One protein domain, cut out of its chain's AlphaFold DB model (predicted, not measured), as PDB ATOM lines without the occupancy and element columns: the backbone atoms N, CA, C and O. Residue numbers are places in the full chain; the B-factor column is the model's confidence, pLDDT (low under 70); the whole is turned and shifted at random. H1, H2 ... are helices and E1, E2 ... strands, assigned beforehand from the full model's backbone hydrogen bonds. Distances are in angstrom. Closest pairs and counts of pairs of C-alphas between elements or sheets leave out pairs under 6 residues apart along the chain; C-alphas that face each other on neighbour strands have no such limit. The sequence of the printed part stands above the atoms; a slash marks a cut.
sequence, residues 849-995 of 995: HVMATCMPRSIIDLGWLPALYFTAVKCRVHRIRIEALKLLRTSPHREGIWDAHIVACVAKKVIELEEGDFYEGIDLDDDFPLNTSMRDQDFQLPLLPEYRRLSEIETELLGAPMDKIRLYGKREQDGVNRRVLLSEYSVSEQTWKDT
ATOM      1  N   HIS A 849     -14.545  -0.959  12.210       52.38
ATOM      2  CA  HIS A 849     -13.776  -0.210  11.202       52.38
ATOM      3  C   HIS A 849     -12.681   0.685  11.806       52.38
ATOM      4  O   HIS A 849     -11.668   0.926  11.158       52.38
ATOM      5  N   VAL A 850     -12.871   1.152  13.043       50.75
ATOM      6  CA  VAL A 850     -11.889   1.961  13.774       50.75
ATOM      7  C   VAL A 850     -10.831   1.067  14.421       50.75
ATOM      8  O   VAL A 850      -9.649   1.401  14.464       50.75
ATOM      9  N   MET A 851     -11.236  -0.113  14.890       52.97
ATOM     10  CA  MET A 851     -10.312  -1.082  15.484       52.97
ATOM     11  C   MET A 851      -9.457  -1.791  14.429       52.97
ATOM     12  O   MET A 851      -8.276  -2.033  14.666       52.97
ATOM     13  N   ALA A 852      -9.994  -1.996  13.223       45.09
ATOM     14  CA  ALA A 852      -9.254  -2.526  12.081       45.09
ATOM     15  C   ALA A 852      -8.120  -1.599  11.582       45.09
ATOM     16  O   ALA A 852      -7.297  -2.032  10.770       45.09
ATOM     17  N   THR A 853      -8.034  -0.355  12.058       46.28
ATOM     18  CA  THR A 853      -6.925   0.576  11.779       46.28
ATOM     19  C   THR A 853      -6.136   0.959  13.039       46.28
ATOM     20  O   THR A 853      -5.237   1.798  12.978       46.28
ATOM     21  N   CYS A 854      -6.420   0.324  14.182       49.59
ATOM     22  CA  CYS A 854      -5.828   0.627  15.483       49.59
ATOM     23  C   CYS A 854      -4.465  -0.078  15.654       49.59
ATOM     24  O   CYS A 854      -4.384  -1.303  15.719       49.59
ATOM     25  N   MET A 855      -3.369   0.694  15.695       55.66
ATOM     26  CA  MET A 855      -1.993   0.185  15.506       55.66
ATOM     27  C   MET A 855      -0.951   0.343  16.639       55.66
ATOM     28  O   MET A 855       0.172  -0.125  16.437       55.66
ATOM     29  N   PRO A 856      -1.193   0.925  17.834       51.41
ATOM     30  CA  PRO A 856      -0.146   1.046  18.865       51.41
ATOM     31  C   PRO A 856       0.457  -0.274  19.357       51.41
ATOM     32  O   PRO A 856       1.545  -0.266  19.945       51.41
ATOM     33  N   ARG A 857      -0.248  -1.393  19.153       62.25
ATOM     34  CA  ARG A 857       0.082  -2.702  19.740       62.25
ATOM     35  C   ARG A 857       0.310  -3.809  18.709       62.25
ATOM     36  O   ARG A 857       0.531  -4.946  19.103       62.25
ATOM     37  N   SER A 858       0.305  -3.486  17.417       67.00
ATOM     38  CA  SER A 858       0.413  -4.480  16.347       67.00
ATOM     39  C   SER A 858       1.845  -4.998  16.176       67.00
ATOM     40  O   SER A 858       2.796  -4.214  16.100       67.00
ATOM     41  N   ILE A 859       1.988  -6.316  16.068       74.69
ATOM     42  CA  ILE A 859       3.210  -7.004  15.638       74.69
ATOM     43  C   ILE A 859       2.978  -7.637  14.263       74.69
ATOM     44  O   ILE A 859       1.844  -7.773  13.809       74.69
ATOM     45  N   ILE A 860       4.056  -7.997  13.570       75.50
ATOM     46  CA  ILE A 860       3.985  -8.676  12.263       75.50
ATOM     47  C   ILE A 860       4.294 -10.171  12.390       75.50
ATOM     48  O   ILE A 860       4.108 -10.919  11.440       75.50
ATOM     49  N   ASP A 861       4.747 -10.621  13.558       77.94
ATOM     50  CA  ASP A 861       5.036 -12.030  13.833       77.94
ATOM     51  C   ASP A 861       3.847 -12.725  14.520       77.94
ATOM     52  O   ASP A 861       2.895 -12.062  14.933       77.94
ATOM     53  N   LEU A 862       3.909 -14.051  14.652       79.81
ATOM     54  CA  LEU A 862       2.906 -14.844  15.372       79.81
ATOM     55  C   LEU A 862       3.029 -14.615  16.883       79.81
ATOM     56  O   LEU A 862       4.104 -14.777  17.463       79.81
ATOM     57  N   GLY A 863       1.914 -14.287  17.530       85.56
ATOM     58  CA  GLY A 863       1.798 -14.222  18.982       85.56
ATOM     59  C   GLY A 863       0.906 -15.345  19.499       85.56
ATOM     60  O   GLY A 863       1.337 -16.487  19.622       85.56
ATOM     61  N   TRP A 864      -0.333 -15.024  19.839       89.81
ATOM     62  CA  TRP A 864      -1.268 -15.901  20.554       89.81
ATOM     63  C   TRP A 864      -2.702 -15.825  20.011       89.81
ATOM     64  O   TRP A 864      -3.508 -16.706  20.316       89.81
ATOM     65  N   LEU A 865      -3.009 -14.862  19.128       91.81
ATOM     66  CA  LEU A 865      -4.314 -14.773  18.460       91.81
ATOM     67  C   LEU A 865      -4.655 -16.012  17.607       91.81
ATOM     68  O   LEU A 865      -5.791 -16.479  17.710       91.81
ATOM     69  N   PRO A 866      -3.720 -16.608  16.831       92.81
ATOM     70  CA  PRO A 866      -4.000 -17.844  16.102       92.81
ATOM     71  C   PRO A 866      -4.425 -18.992  17.021       92.81
ATOM     72  O   PRO A 866      -5.349 -19.727  16.691       92.81
ATOM     73  N   ALA A 867      -3.786 -19.124  18.189       94.94
ATOM     74  CA  ALA A 867      -4.076 -20.187  19.150       94.94
ATOM     75  C   ALA A 867      -5.423 -19.998  19.847       94.94
ATOM     76  O   ALA A 867      -6.158 -20.967  20.047       94.94
ATOM     77  N   LEU A 868      -5.781 -18.753  20.157       95.56
ATOM     78  CA  LEU A 868      -7.102 -18.411  20.670       95.56
ATOM     79  C   LEU A 868      -8.205 -18.721  19.652       95.56
ATOM     80  O   LEU A 868      -9.174 -19.403  19.980       95.56
ATOM     81  N   TYR A 869      -8.037 -18.275  18.405       94.56
ATOM     82  CA  TYR A 869      -8.995 -18.547  17.334       94.56
ATOM     83  C   TYR A 869      -9.119 -20.049  17.050       94.56
ATOM     84  O   TYR A 869     -10.227 -20.580  17.023       94.56
ATOM     85  N   PHE A 870      -7.987 -20.753  16.935       94.69
ATOM     86  CA  PHE A 870      -7.947 -22.206  16.779       94.69
ATOM     87  C   PHE A 870      -8.695 -22.914  17.913       94.69
ATOM     88  O   PHE A 870      -9.506 -23.796  17.649       94.69
ATOM     89  N   THR A 871      -8.489 -22.494  19.163       96.62
ATOM     90  CA  THR A 871      -9.192 -23.056  20.324       96.62
ATOM     91  C   THR A 871     -10.698 -22.827  20.242       96.62
ATOM     92  O   THR A 871     -11.466 -23.779  20.382       96.62
ATOM     93  N   ALA A 872     -11.133 -21.599  19.949       96.00
ATOM     94  CA  ALA A 872     -12.550 -21.252  19.846       96.00
ATOM     95  C   ALA A 872     -13.271 -22.003  18.708       96.00
ATOM     96  O   ALA A 872     -14.455 -22.332  18.825       96.00
ATOM     97  N   VAL A 873     -12.563 -22.289  17.613       93.56
ATOM     98  CA  VAL A 873     -13.117 -22.918  16.405       93.56
ATOM     99  C   VAL A 873     -12.996 -24.447  16.414       93.56
ATOM    100  O   VAL A 873     -13.857 -25.117  15.847       93.56
ATOM    101  N   LYS A 874     -11.966 -25.033  17.041       93.06
ATOM    102  CA  LYS A 874     -11.694 -26.488  17.003       93.06
ATOM    103  C   LYS A 874     -12.031 -27.247  18.282       93.06
ATOM    104  O   LYS A 874     -12.344 -28.430  18.196       93.06
ATOM    105  N   CYS A 875     -12.031 -26.606  19.449       95.31
ATOM    106  CA  CYS A 875     -12.529 -27.249  20.663       95.31
ATOM    107  C   CYS A 875     -14.063 -27.377  20.606       95.31
ATOM    108  O   CYS A 875     -14.733 -26.587  19.937       95.31
ATOM    109  N   ARG A 876     -14.634 -28.377  21.286       93.56
ATOM    110  CA  ARG A 876     -16.094 -28.585  21.389       93.56
ATOM    111  C   ARG A 876     -16.630 -28.516  22.816       93.56
ATOM    112  O   ARG A 876     -17.836 -28.617  23.006       93.56
ATOM    113  N   VAL A 877     -15.758 -28.270  23.795       95.56
ATOM    114  CA  VAL A 877     -16.152 -27.948  25.172       95.56
ATOM    115  C   VAL A 877     -16.550 -26.476  25.227       95.56
ATOM    116  O   VAL A 877     -15.689 -25.602  25.120       95.56
ATOM    117  N   HIS A 878     -17.845 -26.210  25.395       95.06
ATOM    118  CA  HIS A 878     -18.428 -24.864  25.355       95.06
ATOM    119  C   HIS A 878     -17.650 -23.850  26.214       95.06
ATOM    120  O   HIS A 878     -17.134 -22.857  25.697       95.06
ATOM    121  N   ARG A 879     -17.412 -24.174  27.493       94.56
ATOM    122  CA  ARG A 879     -16.673 -23.323  28.443       94.56
ATOM    123  C   ARG A 879     -15.288 -22.885  27.943       94.56
ATOM    124  O   ARG A 879     -14.912 -21.729  28.143       94.56
ATOM    125  N   ILE A 880     -14.542 -23.781  27.289       95.88
ATOM    126  CA  ILE A 880     -13.200 -23.511  26.734       95.88
ATOM    127  C   ILE A 880     -13.304 -22.567  25.530       95.88
ATOM    128  O   ILE A 880     -12.512 -21.632  25.395       95.88
ATOM    129  N   ARG A 881     -14.300 -22.783  24.661       96.12
ATOM    130  CA  ARG A 881     -14.534 -21.946  23.475       96.12
ATOM    131  C   ARG A 881     -14.892 -20.515  23.864       96.12
ATOM    132  O   ARG A 881     -14.337 -19.575  23.294       96.12
ATOM    133  N   ILE A 882     -15.772 -20.355  24.854       95.44
ATOM    134  CA  ILE A 882     -16.183 -19.043  25.366       95.44
ATOM    135  C   ILE A 882     -15.027 -18.342  26.086       95.44
ATOM    136  O   ILE A 882     -14.854 -17.136  25.907       95.44
ATOM    137  N   GLU A 883     -14.172 -19.065  26.819       95.06
ATOM    138  CA  GLU A 883     -12.959 -18.472  27.406       95.06
ATOM    139  C   GLU A 883     -12.026 -17.912  26.333       95.06
ATOM    140  O   GLU A 883     -11.639 -16.746  26.398       95.06
ATOM    141  N   ALA A 884     -11.728 -18.707  25.301       95.94
ATOM    142  CA  ALA A 884     -10.902 -18.266  24.181       95.94
ATOM    143  C   ALA A 884     -11.517 -17.055  23.456       95.94
ATOM    144  O   ALA A 884     -10.805 -16.110  23.111       95.94
ATOM    145  N   LEU A 885     -12.843 -17.030  23.277       94.94
ATOM    146  CA  LEU A 885     -13.554 -15.894  22.686       94.94
ATOM    147  C   LEU A 885     -13.458 -14.624  23.550       94.94
ATOM    148  O   LEU A 885     -13.215 -13.538  23.016       94.94
ATOM    149  N   LYS A 886     -13.622 -14.735  24.873       92.50
ATOM    150  CA  LYS A 886     -13.460 -13.610  25.811       92.50
ATOM    151  C   LYS A 886     -12.020 -13.089  25.823       92.50
ATOM    152  O   LYS A 886     -11.806 -11.876  25.805       92.50
ATOM    153  N   LEU A 887     -11.034 -13.984  25.786       91.56
ATOM    154  CA  LEU A 887      -9.617 -13.627  25.678       91.56
ATOM    155  C   LEU A 887      -9.310 -12.886  24.364       91.56
ATOM    156  O   LEU A 887      -8.588 -11.891  24.394       91.56
ATOM    157  N   LEU A 888      -9.894 -13.294  23.227       90.06
ATOM    158  CA  LEU A 888      -9.761 -12.556  21.959       90.06
ATOM    159  C   LEU A 888     -10.311 -11.131  22.070       90.06
ATOM    160  O   LEU A 888      -9.628 -10.180  21.697       90.06
ATOM    161  N   ARG A 889     -11.525 -10.970  22.611       86.44
ATOM    162  CA  ARG A 889     -12.170  -9.651  22.756       86.44
ATOM    163  C   ARG A 889     -11.398  -8.707  23.673       86.44
ATOM    164  O   ARG A 889     -11.388  -7.506  23.447       86.44
ATOM    165  N   THR A 890     -10.728  -9.250  24.683       82.12
ATOM    166  CA  THR A 890      -9.954  -8.472  25.662       82.12
ATOM    167  C   THR A 890      -8.475  -8.310  25.285       82.12
ATOM    168  O   THR A 890      -7.699  -7.766  26.071       82.12
ATOM    169  N   SER A 891      -8.074  -8.727  24.076       78.81
ATOM    170  CA  SER A 891      -6.703  -8.614  23.557       78.81
ATOM    171  C   SER A 891      -6.638  -7.664  22.348       78.81
ATOM    172  O   SER A 891      -6.510  -8.130  21.219       78.81
ATOM    173  N   PRO A 892      -6.725  -6.328  22.529       70.19
ATOM    174  CA  PRO A 892      -6.839  -5.367  21.426       70.19
ATOM    175  C   PRO A 892      -5.486  -5.110  20.735       70.19
ATOM    176  O   PRO A 892      -4.882  -4.038  20.861       70.19
ATOM    177  N   HIS A 893      -4.981  -6.108  20.011       75.88
ATOM    178  CA  HIS A 893      -3.800  -6.002  19.157       75.88
ATOM    179  C   HIS A 893      -3.956  -6.819  17.866       75.88
ATOM    180  O   HIS A 893      -4.919  -7.561  17.677       75.88
ATOM    181  N   ARG A 894      -2.995  -6.646  16.954       79.69
ATOM    182  CA  ARG A 894      -2.916  -7.347  15.667       79.69
ATOM    183  C   ARG A 894      -1.586  -8.083  15.530       79.69
ATOM    184  O   ARG A 894      -0.551  -7.573  15.957       79.69
ATOM    185  N   GLU A 895      -1.614  -9.245  14.893       84.88
ATOM    186  CA  GLU A 895      -0.470 -10.105  14.579       84.88
ATOM    187  C   GLU A 895      -0.465 -10.398  13.069       84.88
ATOM    188  O   GLU A 895      -1.037 -11.379  12.595       84.88
ATOM    189  N   GLY A 896       0.100  -9.480  12.281       83.44
ATOM    190  CA  GLY A 896       0.061  -9.545  10.816       83.44
ATOM    191  C   GLY A 896      -1.371  -9.546  10.263       83.44
ATOM    192  O   GLY A 896      -2.058  -8.529  10.353       83.44
ATOM    193  N   ILE A 897      -1.815 -10.669   9.683       85.19
ATOM    194  CA  ILE A 897      -3.196 -10.851   9.182       85.19
ATOM    195  C   ILE A 897      -4.225 -11.034  10.312       85.19
ATOM    196  O   ILE A 897      -5.417 -10.821  10.103       85.19
ATOM    197  N   TRP A 898      -3.776 -11.411  11.510       87.62
ATOM    198  CA  TRP A 898      -4.636 -11.730  12.644       87.62
ATOM    199  C   TRP A 898      -5.008 -10.477  13.419       87.62
ATOM    200  O   TRP A 898      -4.210  -9.951  14.187       87.62
ATOM    201  N   ASP A 899      -6.234 -10.010  13.247       86.19
ATOM    202  CA  ASP A 899      -6.807  -8.958  14.077       86.19
ATOM    203  C   ASP A 899      -7.744  -9.573  15.115       86.19
ATOM    204  O   ASP A 899      -8.669 -10.300  14.745       86.19
ATOM    205  N   ALA A 900      -7.507  -9.286  16.396       85.50
ATOM    206  CA  ALA A 900      -8.228  -9.910  17.501       85.50
ATOM    207  C   ALA A 900      -9.753  -9.749  17.399       85.50
ATOM    208  O   ALA A 900     -10.487 -10.700  17.664       85.50
ATOM    209  N   HIS A 901     -10.239  -8.588  16.948       83.19
ATOM    210  CA  HIS A 901     -11.673  -8.317  16.840       83.19
ATOM    211  C   HIS A 901     -12.288  -8.996  15.623       83.19
ATOM    212  O   HIS A 901     -13.381  -9.554  15.724       83.19
ATOM    213  N   ILE A 902     -11.582  -8.995  14.485       87.31
ATOM    214  CA  ILE A 902     -12.024  -9.722  13.287       87.31
ATOM    215  C   ILE A 902     -12.165 -11.206  13.624       87.31
ATOM    216  O   ILE A 902     -13.216 -11.798  13.376       87.31
ATOM    217  N   VAL A 903     -11.140 -11.811  14.232       90.69
ATOM    218  CA  VAL A 903     -11.177 -13.246  14.532       90.69
ATOM    219  C   VAL A 903     -12.113 -13.583  15.693       90.69
ATOM    220  O   VAL A 903     -12.722 -14.647  15.664       90.69
ATOM    221  N   ALA A 904     -12.333 -12.677  16.656       91.94
ATOM    222  CA  ALA A 904     -13.397 -12.821  17.655       91.94
ATOM    223  C   ALA A 904     -14.792 -12.794  17.015       91.94
ATOM    224  O   ALA A 904     -15.647 -13.601  17.378       91.94
ATOM    225  N   CYS A 905     -15.027 -11.883  16.065       91.69
ATOM    226  CA  CYS A 905     -16.292 -11.775  15.336       91.69
ATOM    227  C   CYS A 905     -16.594 -13.071  14.574       91.69
ATOM    228  O   CYS A 905     -17.687 -13.627  14.694       91.69
ATOM    229  N   VAL A 906     -15.599 -13.597  13.857       93.12
ATOM    230  CA  VAL A 906     -15.729 -14.859  13.122       93.12
ATOM    231  C   VAL A 906     -15.885 -16.050  14.068       93.12
ATOM    232  O   VAL A 906     -16.796 -16.849  13.874       93.12
ATOM    233  N   ALA A 907     -15.057 -16.168  15.111       94.81
ATOM    234  CA  ALA A 907     -15.144 -17.268  16.074       94.81
ATOM    235  C   ALA A 907     -16.510 -17.310  16.765       94.81
ATOM    236  O   ALA A 907     -17.102 -18.381  16.874       94.81
ATOM    237  N   LYS A 908     -17.041 -16.145  17.164       95.38
ATOM    238  CA  LYS A 908     -18.399 -16.026  17.704       95.38
ATOM    239  C   LYS A 908     -19.418 -16.594  16.721       95.38
ATOM    240  O   LYS A 908     -20.235 -17.416  17.112       95.38
ATOM    241  N   LYS A 909     -19.336 -16.205  15.443       95.38
ATOM    242  CA  LYS A 909     -20.278 -16.678  14.427       95.38
ATOM    243  C   LYS A 909     -20.173 -18.183  14.182       95.38
ATOM    244  O   LYS A 909     -21.191 -18.841  14.009       95.38
ATOM    245  N   VAL A 910     -18.965 -18.742  14.196       94.12
ATOM    246  CA  VAL A 910     -18.755 -20.194  14.104       94.12
ATOM    247  C   VAL A 910     -19.407 -20.914  15.286       94.12
ATOM    248  O   VAL A 910     -20.128 -21.882  15.065       94.12
ATOM    249  N   ILE A 911     -19.194 -20.432  16.516       95.38
ATOM    250  CA  ILE A 911     -19.815 -20.994  17.727       95.38
ATOM    251  C   ILE A 911     -21.343 -20.935  17.610       95.38
ATOM    252  O   ILE A 911     -21.998 -21.958  17.774       95.38
ATOM    253  N   GLU A 912     -21.903 -19.781  17.231       94.75
ATOM    254  CA  GLU A 912     -23.349 -19.595  17.032       94.75
ATOM    255  C   GLU A 912     -23.933 -20.564  15.990       94.75
ATOM    256  O   GLU A 912     -25.014 -21.111  16.199       94.75
ATOM    257  N   LEU A 913     -23.232 -20.790  14.872       93.44
ATOM    258  CA  LEU A 913     -23.685 -21.688  13.804       93.44
ATOM    259  C   LEU A 913     -23.613 -23.173  14.190       93.44
ATOM    260  O   LEU A 913     -24.442 -23.953  13.724       93.44
ATOM    261  N   GLU A 914     -22.617 -23.576  14.983       93.88
ATOM    262  CA  GLU A 914     -22.463 -24.966  15.425       93.88
ATOM    263  C   GLU A 914     -23.370 -25.301  16.617       93.88
ATOM    264  O   GLU A 914     -24.006 -26.357  16.640       93.88
ATOM    265  N   GLU A 915     -23.427 -24.422  17.619       95.06
ATOM    266  CA  GLU A 915     -24.212 -24.648  18.833       95.06
ATOM    267  C   GLU A 915     -25.699 -24.405  18.574       95.06
ATOM    268  O   GLU A 915     -26.508 -25.285  18.861       95.06
ATOM    269  N   GLY A 916     -26.073 -23.290  17.939       91.81
ATOM    270  CA  GLY A 916     -27.469 -22.969  17.633       91.81
ATOM    271  C   GLY A 916     -28.386 -23.127  18.853       91.81
ATOM    272  O   GLY A 916     -28.158 -22.534  19.900       91.81
ATOM    273  N   ASP A 917     -29.410 -23.965  18.712       92.19
ATOM    274  CA  ASP A 917     -30.375 -24.360  19.749       92.19
ATOM    275  C   ASP A 917     -29.956 -25.597  20.576       92.19
ATOM    276  O   ASP A 917     -30.727 -26.090  21.393       92.19
ATOM    277  N   PHE A 918     -28.748 -26.142  20.391       94.88
ATOM    278  CA  PHE A 918     -28.350 -27.422  20.993       94.88
ATOM    279  C   PHE A 918     -28.356 -27.416  22.529       94.88
ATOM    280  O   PHE A 918     -28.662 -28.435  23.146       94.88
ATOM    281  N   TYR A 919     -28.035 -26.275  23.137       92.94
ATOM    282  CA  TYR A 919     -28.056 -26.085  24.588       92.94
ATOM    283  C   TYR A 919     -29.289 -25.299  25.068       92.94
ATOM    284  O   TYR A 919     -29.285 -24.755  26.171       92.94
ATOM    285  N   GLU A 920     -30.348 -25.208  24.256       91.38
ATOM    286  CA  GLU A 920     -31.570 -24.495  24.635       91.38
ATOM    287  C   GLU A 920     -32.158 -25.064  25.942       91.38
ATOM    288  O   GLU A 920     -32.369 -26.267  26.092       91.38
ATOM    289  N   GLY A 921     -32.405 -24.183  26.916       86.75
ATOM    290  CA  GLY A 921     -32.931 -24.555  28.234       86.75
ATOM    291  C   GLY A 921     -31.887 -25.022  29.258       86.75
ATOM    292  O   GLY A 921     -32.270 -25.357  30.379       86.75
ATOM    293  N   ILE A 922     -30.595 -25.020  28.914       87.75
ATOM    294  CA  ILE A 922     -29.484 -25.257  29.845       87.75
ATOM    295  C   ILE A 922     -28.880 -23.903  30.240       87.75
ATOM    296  O   ILE A 922     -28.601 -23.073  29.380       87.75
ATOM    297  N   ASP A 923     -28.671 -23.679  31.537       85.25
ATOM    298  CA  ASP A 923     -27.889 -22.532  32.003       85.25
ATOM    299  C   ASP A 923     -26.401 -22.818  31.779       85.25
ATOM    300  O   ASP A 923     -25.818 -23.687  32.432       85.25
ATOM    301  N   LEU A 924     -25.817 -22.133  30.799       86.69
ATOM    302  CA  LEU A 924     -24.419 -22.300  30.401       86.69
ATOM    303  C   LEU A 924     -23.449 -21.545  31.320       86.69
ATOM    304  O   LEU A 924     -22.251 -21.819  31.273       86.69
ATOM    305  N   ASP A 925     -23.954 -20.637  32.170       85.69
ATOM    306  CA  ASP A 925     -23.155 -19.804  33.077       85.69
ATOM    307  C   ASP A 925     -22.008 -19.069  32.356       85.69
ATOM    308  O   ASP A 925     -20.850 -19.066  32.776       85.69
ATOM    309  N   ASP A 926     -22.335 -18.438  31.225       88.62
ATOM    310  CA  ASP A 926     -21.375 -17.732  30.371       88.62
ATOM    311  C   ASP A 926     -20.829 -16.438  30.984       88.62
ATOM    312  O   ASP A 926     -19.917 -15.837  30.416       88.62
ATOM    313  N   ASP A 927     -21.319 -15.998  32.145       86.44
ATOM    314  CA  ASP A 927     -20.899 -14.765  32.828       86.44
ATOM    315  C   ASP A 927     -19.787 -14.997  33.873       86.44
ATOM    316  O   ASP A 927     -19.745 -14.408  34.950       86.44
ATOM    317  N   PHE A 928     -18.839 -15.885  33.563       88.88
ATOM    318  CA  PHE A 928     -17.660 -16.102  34.405       88.88
ATOM    319  C   PHE A 928     -16.560 -15.035  34.171       88.88
ATOM    320  O   PHE A 928     -16.283 -14.667  33.018       88.88
ATOM    321  N   PRO A 929     -15.839 -14.588  35.217       86.25
ATOM    322  CA  PRO A 929     -14.619 -13.798  35.060       86.25
ATOM    323  C   PRO A 929     -13.505 -14.593  34.368       86.25
ATOM    324  O   PRO A 929     -13.316 -15.783  34.646       86.25
ATOM    325  N   LEU A 930     -12.717 -13.928  33.517       82.88
ATOM    326  CA  LEU A 930     -11.458 -14.490  33.011       82.88
ATOM    327  C   LEU A 930     -10.556 -14.879  34.200       82.88
ATOM    328  O   LEU A 930     -10.554 -14.187  35.218       82.88
ATOM    329  N   ASN A 931      -9.830 -15.999  34.077       78.25
ATOM    330  CA  ASN A 931      -9.010 -16.650  35.123       78.25
ATOM    331  C   ASN A 931      -9.775 -17.489  36.160       78.25
ATOM    332  O   ASN A 931      -9.171 -18.030  37.087       78.25
ATOM    333  N   THR A 932     -11.090 -17.635  36.019       86.50
ATOM    334  CA  THR A 932     -11.844 -18.584  36.846       86.50
ATOM    335  C   THR A 932     -11.521 -20.013  36.415       86.50
ATOM    336  O   THR A 932     -11.734 -20.367  35.255       86.50
ATOM    337  N   SER A 933     -11.043 -20.846  37.345       85.50
ATOM    338  CA  SER A 933     -10.788 -22.267  37.089       85.50
ATOM    339  C   SER A 933     -12.036 -22.978  36.563       85.50
ATOM    340  O   SER A 933     -13.132 -22.780  37.086       85.50
ATOM    341  N   MET A 934     -11.854 -23.841  35.563       88.00
ATOM    342  CA  MET A 934     -12.919 -24.713  35.062       88.00
ATOM    343  C   MET A 934     -13.395 -25.671  36.164       88.00
ATOM    344  O   MET A 934     -12.588 -26.209  36.927       88.00
ATOM    345  N   ARG A 935     -14.709 -25.869  36.247       86.75
ATOM    346  CA  ARG A 935     -15.395 -26.752  37.201       86.75
ATOM    347  C   ARG A 935     -15.685 -28.096  36.545       86.75
ATOM    348  O   ARG A 935     -15.879 -28.162  35.337       86.75
ATOM    349  N   ASP A 936     -15.863 -29.146  37.345       84.75
ATOM    350  CA  ASP A 936     -16.267 -30.464  36.828       84.75
ATOM    351  C   ASP A 936     -17.565 -30.407  36.001       84.75
ATOM    352  O   ASP A 936     -17.713 -31.140  35.027       84.75
ATOM    353  N   GLN A 937     -18.492 -29.508  36.355       84.56
ATOM    354  CA  GLN A 937     -19.754 -29.288  35.635       84.56
ATOM    355  C   GLN A 937     -19.543 -28.770  34.206       84.56
ATOM    356  O   GLN A 937     -20.300 -29.135  33.311       84.56
ATOM    357  N   ASP A 938     -18.482 -27.996  33.964       86.88
ATOM    358  CA  ASP A 938     -18.190 -27.417  32.649       86.88
ATOM    359  C   ASP A 938     -17.826 -28.506  31.611       86.88
ATOM    360  O   ASP A 938     -17.937 -28.287  30.404       86.88
ATOM    361  N   PHE A 939     -17.431 -29.697  32.082       89.00
ATOM    362  CA  PHE A 939     -17.124 -30.878  31.267       89.00
ATOM    363  C   PHE A 939     -18.280 -31.888  31.185       89.00
ATOM    364  O   PHE A 939     -18.176 -32.881  30.468       89.00
ATOM    365  N   GLN A 940     -19.372 -31.664  31.924       86.62
ATOM    366  CA  GLN A 940     -20.551 -32.541  31.914       86.62
ATOM    367  C   GLN A 940     -21.529 -32.205  30.784       86.62
ATOM    368  O   GLN A 940     -22.407 -33.015  30.481       86.62
ATOM    369  N   LEU A 941     -21.379 -31.038  30.147       88.94
ATOM    370  CA  LEU A 941     -22.165 -30.672  28.973       88.94
ATOM    371  C   LEU A 941     -21.876 -31.641  27.812       88.94
ATOM    372  O   LEU A 941     -20.711 -31.940  27.536       88.94
ATOM    373  N   PRO A 942     -22.913 -32.141  27.115       90.81
ATOM    374  CA  PRO A 942     -22.714 -33.036  25.986       90.81
ATOM    375  C   PRO A 942     -21.964 -32.315  24.862       90.81
ATOM    376  O   PRO A 942     -22.309 -31.194  24.506       90.81
ATOM    377  N   LEU A 943     -20.962 -32.966  24.268       93.75
ATOM    378  CA  LEU A 943     -20.268 -32.418  23.100       93.75
ATOM    379  C   LEU A 943     -21.193 -32.398  21.876       93.75
ATOM    380  O   LEU A 943     -22.037 -33.280  21.696       93.75
ATOM    381  N   LEU A 944     -20.980 -31.422  20.991       92.56
ATOM    382  CA  LEU A 944     -21.762 -31.282  19.763       92.56
ATOM    383  C   LEU A 944     -21.671 -32.544  18.884       92.56
ATOM    384  O   LEU A 944     -20.565 -33.035  18.641       92.56
ATOM    385  N   PRO A 945     -22.783 -33.061  18.342       91.88
ATOM    386  CA  PRO A 945     -22.751 -34.199  17.425       91.88
ATOM    387  C   PRO A 945     -22.125 -33.820  16.074       91.88
ATOM    388  O   PRO A 945     -22.151 -32.657  15.676       91.88
ATOM    389  N   GLU A 946     -21.593 -34.806  15.339       89.31
ATOM    390  CA  GLU A 946     -20.846 -34.610  14.082       89.31
ATOM    391  C   GLU A 946     -21.564 -33.705  13.066       89.31
ATOM    392  O   GLU A 946     -20.954 -32.783  12.535       89.31
ATOM    393  N   TYR A 947     -22.870 -33.897  12.858       87.62
ATOM    394  CA  TYR A 947     -23.656 -33.155  11.863       87.62
ATOM    395  C   TYR A 947     -23.804 -31.648  12.153       87.62
ATOM    396  O   TYR A 947     -24.194 -30.895  11.263       87.62
ATOM    397  N   ARG A 948     -23.514 -31.201  13.384       90.25
ATOM    398  CA  ARG A 948     -23.493 -29.776  13.756       90.25
ATOM    399  C   ARG A 948     -22.108 -29.147  13.635       90.25
ATOM    400  O   ARG A 948     -21.989 -27.931  13.725       90.25
ATOM    401  N   ARG A 949     -21.057 -29.948  13.445       89.94
ATOM    402  CA  ARG A 949     -19.677 -29.460  13.398       89.94
ATOM    403  C   ARG A 949     -19.347 -28.954  12.000       89.94
ATOM    404  O   ARG A 949     -19.441 -29.683  11.015       89.94
ATOM    405  N   LEU A 950     -18.918 -27.704  11.920       88.25
ATOM    406  CA  LEU A 950     -18.435 -27.098  10.693       88.25
ATOM    407  C   LEU A 950     -17.010 -27.585  10.416       88.25
ATOM    408  O   LEU A 950     -16.094 -27.395  11.217       88.25
ATOM    409  N   SER A 951     -16.825 -28.186   9.245       83.50
ATOM    410  CA  SER A 951     -15.509 -28.554   8.726       83.50
ATOM    411  C   SER A 951     -15.043 -27.546   7.679       83.50
ATOM    412  O   SER A 951     -15.858 -26.905   7.008       83.50
ATOM    413  N   GLU A 952     -13.720 -27.411   7.533       79.31
ATOM    414  CA  GLU A 952     -13.108 -26.596   6.470       79.31
ATOM    415  C   GLU A 952     -13.594 -25.129   6.455       79.31
ATOM    416  O   GLU A 952     -13.908 -24.566   5.410       79.31
ATOM    417  N   ILE A 953     -13.667 -24.516   7.642       85.38
ATOM    418  CA  ILE A 953     -14.075 -23.117   7.811       85.38
ATOM    419  C   ILE A 953     -13.083 -22.188   7.104       85.38
ATOM    420  O   ILE A 953     -11.885 -22.257   7.367       85.38
ATOM    421  N   GLU A 954     -13.588 -21.287   6.264       84.81
ATOM    422  CA  GLU A 954     -12.787 -20.309   5.527       84.81
ATOM    423  C   GLU A 954     -13.333 -18.899   5.713       84.81
ATOM    424  O   GLU A 954     -14.529 -18.650   5.562       84.81
ATOM    425  N   THR A 955     -12.422 -17.965   5.966       87.12
ATOM    426  CA  THR A 955     -12.737 -16.548   6.120       87.12
ATOM    427  C   THR A 955     -12.147 -15.757   4.962       87.12
ATOM    428  O   THR A 955     -10.927 -15.687   4.798       87.12
ATOM    429  N   GLU A 956     -13.007 -15.111   4.180       87.00
ATOM    430  CA  GLU A 956     -12.620 -14.202   3.103       87.00
ATOM    431  C   GLU A 956     -12.843 -12.750   3.550       87.00
ATOM    432  O   GLU A 956     -13.964 -12.336   3.849       87.00
ATOM    433  N   LEU A 957     -11.755 -11.981   3.612       85.50
ATOM    434  CA  LEU A 957     -11.754 -10.561   3.970       85.50
ATOM    435  C   LEU A 957     -11.805  -9.723   2.683       85.50
ATOM    436  O   LEU A 957     -10.823  -9.684   1.937       85.50
ATOM    437  N   LEU A 958     -12.942  -9.079   2.413       78.06
ATOM    438  CA  LEU A 958     -13.219  -8.355   1.167       78.06
ATOM    439  C   LEU A 958     -13.224  -6.840   1.377       78.06
ATOM    440  O   LEU A 958     -13.612  -6.366   2.437       78.06
ATOM    441  N   GLY A 959     -12.823  -6.100   0.341       72.94
ATOM    442  CA  GLY A 959     -12.739  -4.637   0.348       72.94
ATOM    443  C   GLY A 959     -11.298  -4.116   0.374       72.94
ATOM    444  O   GLY A 959     -10.342  -4.866   0.587       72.94
ATOM    445  N   ALA A 960     -11.139  -2.817   0.122       71.00
ATOM    446  CA  ALA A 960      -9.864  -2.107   0.222       71.00
ATOM    447  C   ALA A 960     -10.092  -0.641   0.664       71.00
ATOM    448  O   ALA A 960     -10.234   0.226  -0.203       71.00
ATOM    449  N   PRO A 961     -10.164  -0.342   1.981       74.38
ATOM    450  CA  PRO A 961     -10.043  -1.241   3.140       74.38
ATOM    451  C   PRO A 961     -11.193  -2.234   3.285       74.38
ATOM    452  O   PRO A 961     -12.258  -2.046   2.703       74.38
ATOM    453  N   MET A 962     -10.940  -3.314   4.029       82.12
ATOM    454  CA  MET A 962     -11.913  -4.379   4.261       82.12
ATOM    455  C   MET A 962     -13.246  -3.819   4.776       82.12
ATOM    456  O   MET A 962     -13.283  -3.133   5.798       82.12
ATOM    457  N   ASP A 963     -14.324  -4.114   4.054       82.75
ATOM    458  CA  ASP A 963     -15.690  -3.667   4.331       82.75
ATOM    459  C   ASP A 963     -16.664  -4.838   4.538       82.75
ATOM    460  O   ASP A 963     -17.785  -4.633   5.019       82.75
ATOM    461  N   LYS A 964     -16.237  -6.071   4.226       89.12
ATOM    462  CA  LYS A 964     -17.032  -7.295   4.377       89.12
ATOM    463  C   LYS A 964     -16.194  -8.498   4.797       89.12
ATOM    464  O   LYS A 964     -15.040  -8.648   4.390       89.12
ATOM    465  N   ILE A 965     -16.821  -9.410   5.541       90.81
ATOM    466  CA  ILE A 965     -16.259 -10.723   5.886       90.81
ATOM    467  C   ILE A 965     -17.210 -11.798   5.372       90.81
ATOM    468  O   ILE A 965     -18.386 -11.792   5.719       90.81
ATOM    469  N   ARG A 966     -16.721 -12.742   4.571       91.56
ATOM    470  CA  ARG A 966     -17.495 -13.927   4.180       91.56
ATOM    471  C   ARG A 966     -16.965 -15.154   4.888       91.56
ATOM    472  O   ARG A 966     -15.767 -15.425   4.842       91.56
ATOM    473  N   LEU A 967     -17.873 -15.888   5.516       91.69
ATOM    474  CA  LEU A 967     -17.593 -17.145   6.188       91.69
ATOM    475  C   LEU A 967     -18.096 -18.292   5.317       91.69
ATOM    476  O   LEU A 967     -19.290 -18.375   5.039       91.69
ATOM    477  N   TYR A 968     -17.203 -19.183   4.910       89.69
ATOM    478  CA  TYR A 968     -17.540 -20.398   4.177       89.69
ATOM    479  C   TYR A 968     -17.248 -21.632   5.028       89.69
ATOM    480  O   TYR A 968     -16.465 -21.587   5.977       89.69
ATOM    481  N   GLY A 969     -17.861 -22.749   4.660       86.81
ATOM    482  CA  GLY A 969     -17.537 -24.062   5.201       86.81
ATOM    483  C   GLY A 969     -17.950 -25.161   4.236       86.81
ATOM    484  O   GLY A 969     -18.534 -24.901   3.177       86.81
ATOM    485  N   LYS A 970     -17.646 -26.404   4.591       80.12
ATOM    486  CA  LYS A 970     -18.046 -27.576   3.814       80.12
ATOM    487  C   LYS A 970     -19.387 -28.096   4.318       80.12
ATOM    488  O   LYS A 970     -19.538 -28.382   5.504       80.12
ATOM    489  N   ARG A 971     -20.358 -28.224   3.413       70.25
ATOM    490  CA  ARG A 971     -21.624 -28.927   3.670       70.25
ATOM    491  C   ARG A 971     -21.825 -30.023   2.633       70.25
ATOM    492  O   ARG A 971     -21.484 -29.854   1.460       70.25
ATOM    493  N   GLU A 972     -22.378 -31.142   3.080       58.22
ATOM    494  CA  GLU A 972     -22.819 -32.216   2.200       58.22
ATOM    495  C   GLU A 972     -24.153 -31.814   1.558       58.22
ATOM    496  O   GLU A 972     -25.132 -31.540   2.253       58.22
ATOM    497  N   GLN A 973     -24.182 -31.736   0.228       53.34
ATOM    498  CA  GLN A 973     -25.388 -31.457  -0.546       53.34
ATOM    499  C   GLN A 973     -25.472 -32.481  -1.683       53.34
ATOM    500  O   GLN A 973     -24.543 -32.601  -2.482       53.34
ATOM    501  N   ASP A 974     -26.558 -33.256  -1.726       46.50
ATOM    502  CA  ASP A 974     -26.793 -34.316  -2.722       46.50
ATOM    503  C   ASP A 974     -25.680 -35.390  -2.788       46.50
ATOM    504  O   ASP A 974     -25.333 -35.882  -3.863       46.50
ATOM    505  N   GLY A 975     -25.081 -35.742  -1.643       45.66
ATOM    506  CA  GLY A 975     -23.987 -36.724  -1.558       45.66
ATOM    507  C   GLY A 975     -22.630 -36.213  -2.063       45.66
ATOM    508  O   GLY A 975     -21.696 -36.997  -2.241       45.66
ATOM    509  N   VAL A 976     -22.503 -34.902  -2.312       52.50
ATOM    510  CA  VAL A 976     -21.251 -34.244  -2.694       52.50
ATOM    511  C   VAL A 976     -20.931 -33.146  -1.688       52.50
ATOM    512  O   VAL A 976     -21.721 -32.237  -1.447       52.50
ATOM    513  N   ASN A 977     -19.727 -33.192  -1.127       63.88
ATOM    514  CA  ASN A 977     -19.239 -32.124  -0.271       63.88
ATOM    515  C   ASN A 977     -18.889 -30.884  -1.101       63.88
ATOM    516  O   ASN A 977     -18.018 -30.949  -1.973       63.88
ATOM    517  N   ARG A 978     -19.538 -29.749  -0.822       72.56
ATOM    518  CA  ARG A 978     -19.295 -28.475  -1.515       72.56
ATOM    519  C   ARG A 978     -18.895 -27.381  -0.532       72.56
ATOM    520  O   ARG A 978     -19.381 -27.333   0.596       72.56
ATOM    521  N   ARG A 979     -18.027 -26.480  -0.998       84.00
ATOM    522  CA  ARG A 979     -17.762 -25.194  -0.345       84.00
ATOM    523  C   ARG A 979     -19.017 -24.333  -0.465       84.00
ATOM    524  O   ARG A 979     -19.437 -24.028  -1.580       84.00
ATOM    525  N   VAL A 980     -19.593 -23.941   0.663       86.75
ATOM    526  CA  VAL A 980     -20.804 -23.115   0.728       86.75
ATOM    527  C   VAL A 980     -20.538 -21.854   1.534       86.75
ATOM    528  O   VAL A 980     -19.779 -21.880   2.502       86.75
ATOM    529  N   LEU A 981     -21.143 -20.743   1.115       91.38
ATOM    530  CA  LEU A 981     -21.220 -19.544   1.946       91.38
ATOM    531  C   LEU A 981     -22.148 -19.871   3.120       91.38
ATOM    532  O   LEU A 981     -23.193 -20.484   2.915       91.38
ATOM    533  N   LEU A 982     -21.712 -19.554   4.334       91.19
ATOM    534  CA  LEU A 982     -22.471 -19.765   5.566       91.19
ATOM    535  C   LEU A 982     -23.084 -18.454   6.056       91.19
ATOM    536  O   LEU A 982     -24.221 -18.434   6.519       91.19
ATOM    537  N   SER A 983     -22.310 -17.368   5.994       93.88
ATOM    538  CA  SER A 983     -22.748 -16.046   6.433       93.88
ATOM    539  C   SER A 983     -21.856 -14.944   5.852       93.88
ATOM    540  O   SER A 983     -20.671 -15.165   5.575       93.88
ATOM    541  N   GLU A 984     -22.409 -13.746   5.673       95.31
ATOM    542  CA  GLU A 984     -21.686 -12.536   5.265       95.31
ATOM    543  C   GLU A 984     -21.851 -11.448   6.336       95.31
ATOM    544  O   GLU A 984     -22.969 -11.104   6.705       95.31
ATOM    545  N   TYR A 985     -20.748 -10.898   6.836       91.62
ATOM    546  CA  TYR A 985     -20.732  -9.766   7.758       91.62
ATOM    547  C   TYR A 985     -20.511  -8.459   7.002       91.62
ATOM    548  O   TYR A 985     -19.572  -8.343   6.207       91.62
ATOM    549  N   SER A 986     -21.326  -7.457   7.315       89.62
ATOM    550  CA  SER A 986     -21.205  -6.087   6.817       89.62
ATOM    551  C   SER A 986     -20.510  -5.221   7.866       89.62
ATOM    552  O   SER A 986     -21.032  -5.042   8.966       89.62
ATOM    553  N   VAL A 987     -19.332  -4.663   7.559       79.12
ATOM    554  CA  VAL A 987     -18.584  -3.828   8.522       79.12
ATOM    555  C   VAL A 987     -19.313  -2.513   8.807       79.12
ATOM    556  O   VAL A 987     -19.288  -2.034   9.941       79.12
ATOM    557  N   SER A 988     -19.987  -1.942   7.805       77.44
ATOM    558  CA  SER A 988     -20.770  -0.712   7.962       77.44
ATOM    559  C   SER A 988     -22.023  -0.920   8.807       77.44
ATOM    560  O   SER A 988     -22.360  -0.060   9.616       77.44
ATOM    561  N   GLU A 989     -22.704  -2.053   8.631       83.50
ATOM    562  CA  GLU A 989     -23.958  -2.356   9.337       83.50
ATOM    563  C   GLU A 989     -23.724  -3.128  10.641       83.50
ATOM    564  O   GLU A 989     -24.658  -3.314  11.411       83.50
ATOM    565  N   GLN A 990     -22.492  -3.584  10.880       83.00
ATOM    566  CA  GLN A 990     -22.069  -4.394  12.025       83.00
ATOM    567  C   GLN A 990     -22.946  -5.630  12.280       83.00
ATOM    568  O   GLN A 990     -23.226  -5.997  13.421       83.00
ATOM    569  N   THR A 991     -23.405  -6.273  11.208       89.00
ATOM    570  CA  THR A 991     -24.353  -7.389  11.281       89.00
ATOM    571  C   THR A 991     -23.958  -8.527  10.349       89.00
ATOM    572  O   THR A 991     -23.385  -8.311   9.279       89.00
ATOM    573  N   TRP A 992     -24.265  -9.753  10.783       92.81
ATOM    574  CA  TRP A 992     -24.185 -10.959   9.965       92.81
ATOM    575  C   TRP A 992     -25.492 -11.171   9.208       92.81
ATOM    576  O   TRP A 992     -26.580 -10.990   9.756       92.81
ATOM    577  N   LYS A 993     -25.373 -11.622   7.965       90.88
ATOM    578  CA  LYS A 993     -26.469 -12.091   7.134       90.88
ATOM    579  C   LYS A 993     -26.210 -13.543   6.761       90.88
ATOM    580  O   LYS A 993     -25.320 -13.834   5.961       90.88
ATOM    581  N   ASP A 994     -27.002 -14.430   7.346       87.62
ATOM    582  CA  ASP A 994     -26.937 -15.864   7.069       87.62
ATOM    583  C   ASP A 994     -27.522 -16.174   5.690       87.62
ATOM    584  O   ASP A 994     -28.430 -15.480   5.216       87.62
ATOM    585  N   THR A 995     -26.947 -17.180   5.032       74.25
ATOM    586  CA  THR A 995     -27.253 -17.551   3.641       74.25
ATOM    587  C   THR A 995     -28.012 -18.849   3.503       74.25
ATOM    588  O   THR A 995     -27.688 -19.801   4.252       74.25
TER     589      THR A 995
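What this domain is: This is residues 849 to 995 of the 995 residues of the protein "3-phytase" of Fusarium langsethiae (UniProt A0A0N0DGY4). A strongly twisted sheet of four strands, E1 to E4, has the long helix H3 over one face and its other face bare; H3 belongs to a bundle of three helices, with H1 and H2 packed on it but not on the sheet. A long link and the small helix H4 trail past the bundle before the chain turns into the sheet. The printed part has 147 residues, with four named helices followed by four named strands, H1 H2 H3 H4 E1 E2 E3 E4. The sheet order is E1 E2 E3 E4, antiparallel throughout, and the class is mixed, helices and strands. The whole is compact, with a radius of gyration of the C-alphas of 16.1 A and spans of 45 by 42 by 28 A.

How they stand to each other: The sheet is a meander, each strand the antiparallel neighbour of the one before: E1, residues 951 to 959, E2, residues 962 to 973, E3, residues 976 to 986, and E4, residues 991 to 994. E1 and E2 form a hairpin, with N 956 and O 966 within hydrogen-bond range at 2.9 A. E2 and E3 form a hairpin, with N 967 and O 983 at 2.9 A. E3 and E4 form a hairpin, with N 993 and O 984 at 2.8 A. E2 bends by 54 degrees at residue 970. H3, residues 900 to 915, is on the sheet at a height of 9.6 A. It lies over E1, E2 and E3 and runs slantwise to the strands, at 51 degrees to E3 on the local plane. With H1, residues 865 to 874, and H2, residues 878 to 889, it makes an up-and-down bundle, each helix running against the one before. H1 and H2 touch at Ala 872 and Arg 881, C-alphas 4.2 A apart, at a shallow tilt of 27 degrees. H2 and H3 touch at Leu 888 and Ala 900, C-alphas 5.4 A apart, at a shallow tilt of 22 degrees. H1 and H3 touch at Val 873 and Ala 907, C-alphas 6.0 A apart, and run the same way. H4, residues 936 to 939, is close to H2 but not clearly touching, the closest C-alphas, Arg 879 and Asp 938, being 6.1 A apart. In H1, H2 and H3 every O i to N i+4 pair is within hydrogen-bond range; H4 is too short for one.

Where its parts are: E2 is 30.6 A long, E3 29.7 A, E1 25.5 A and E4 9.8 A. H3 is 21.8 A long, H2 16.7 A, H1 13.9 A and H4 5.6 A. H1 begins at C-alpha 865, (-4.314, -14.773, 18.460). H3 ends at C-alpha 915, (-24.212, -24.648, 18.833). E4 ends at C-alpha 994, (-26.937, -15.864, 7.069).

The domain as a whole: The C-alphas of Pro 856 and Asp 974, the two farthest apart, are 49.3 A apart. The printed part has no cut and ends at residue 995, the chain's last. The links H3 to H4 and H4 to E1 are long. The mean pLDDT of the printed part is 84.1, and residues 849 to 858 and 972 to 977 are under 70.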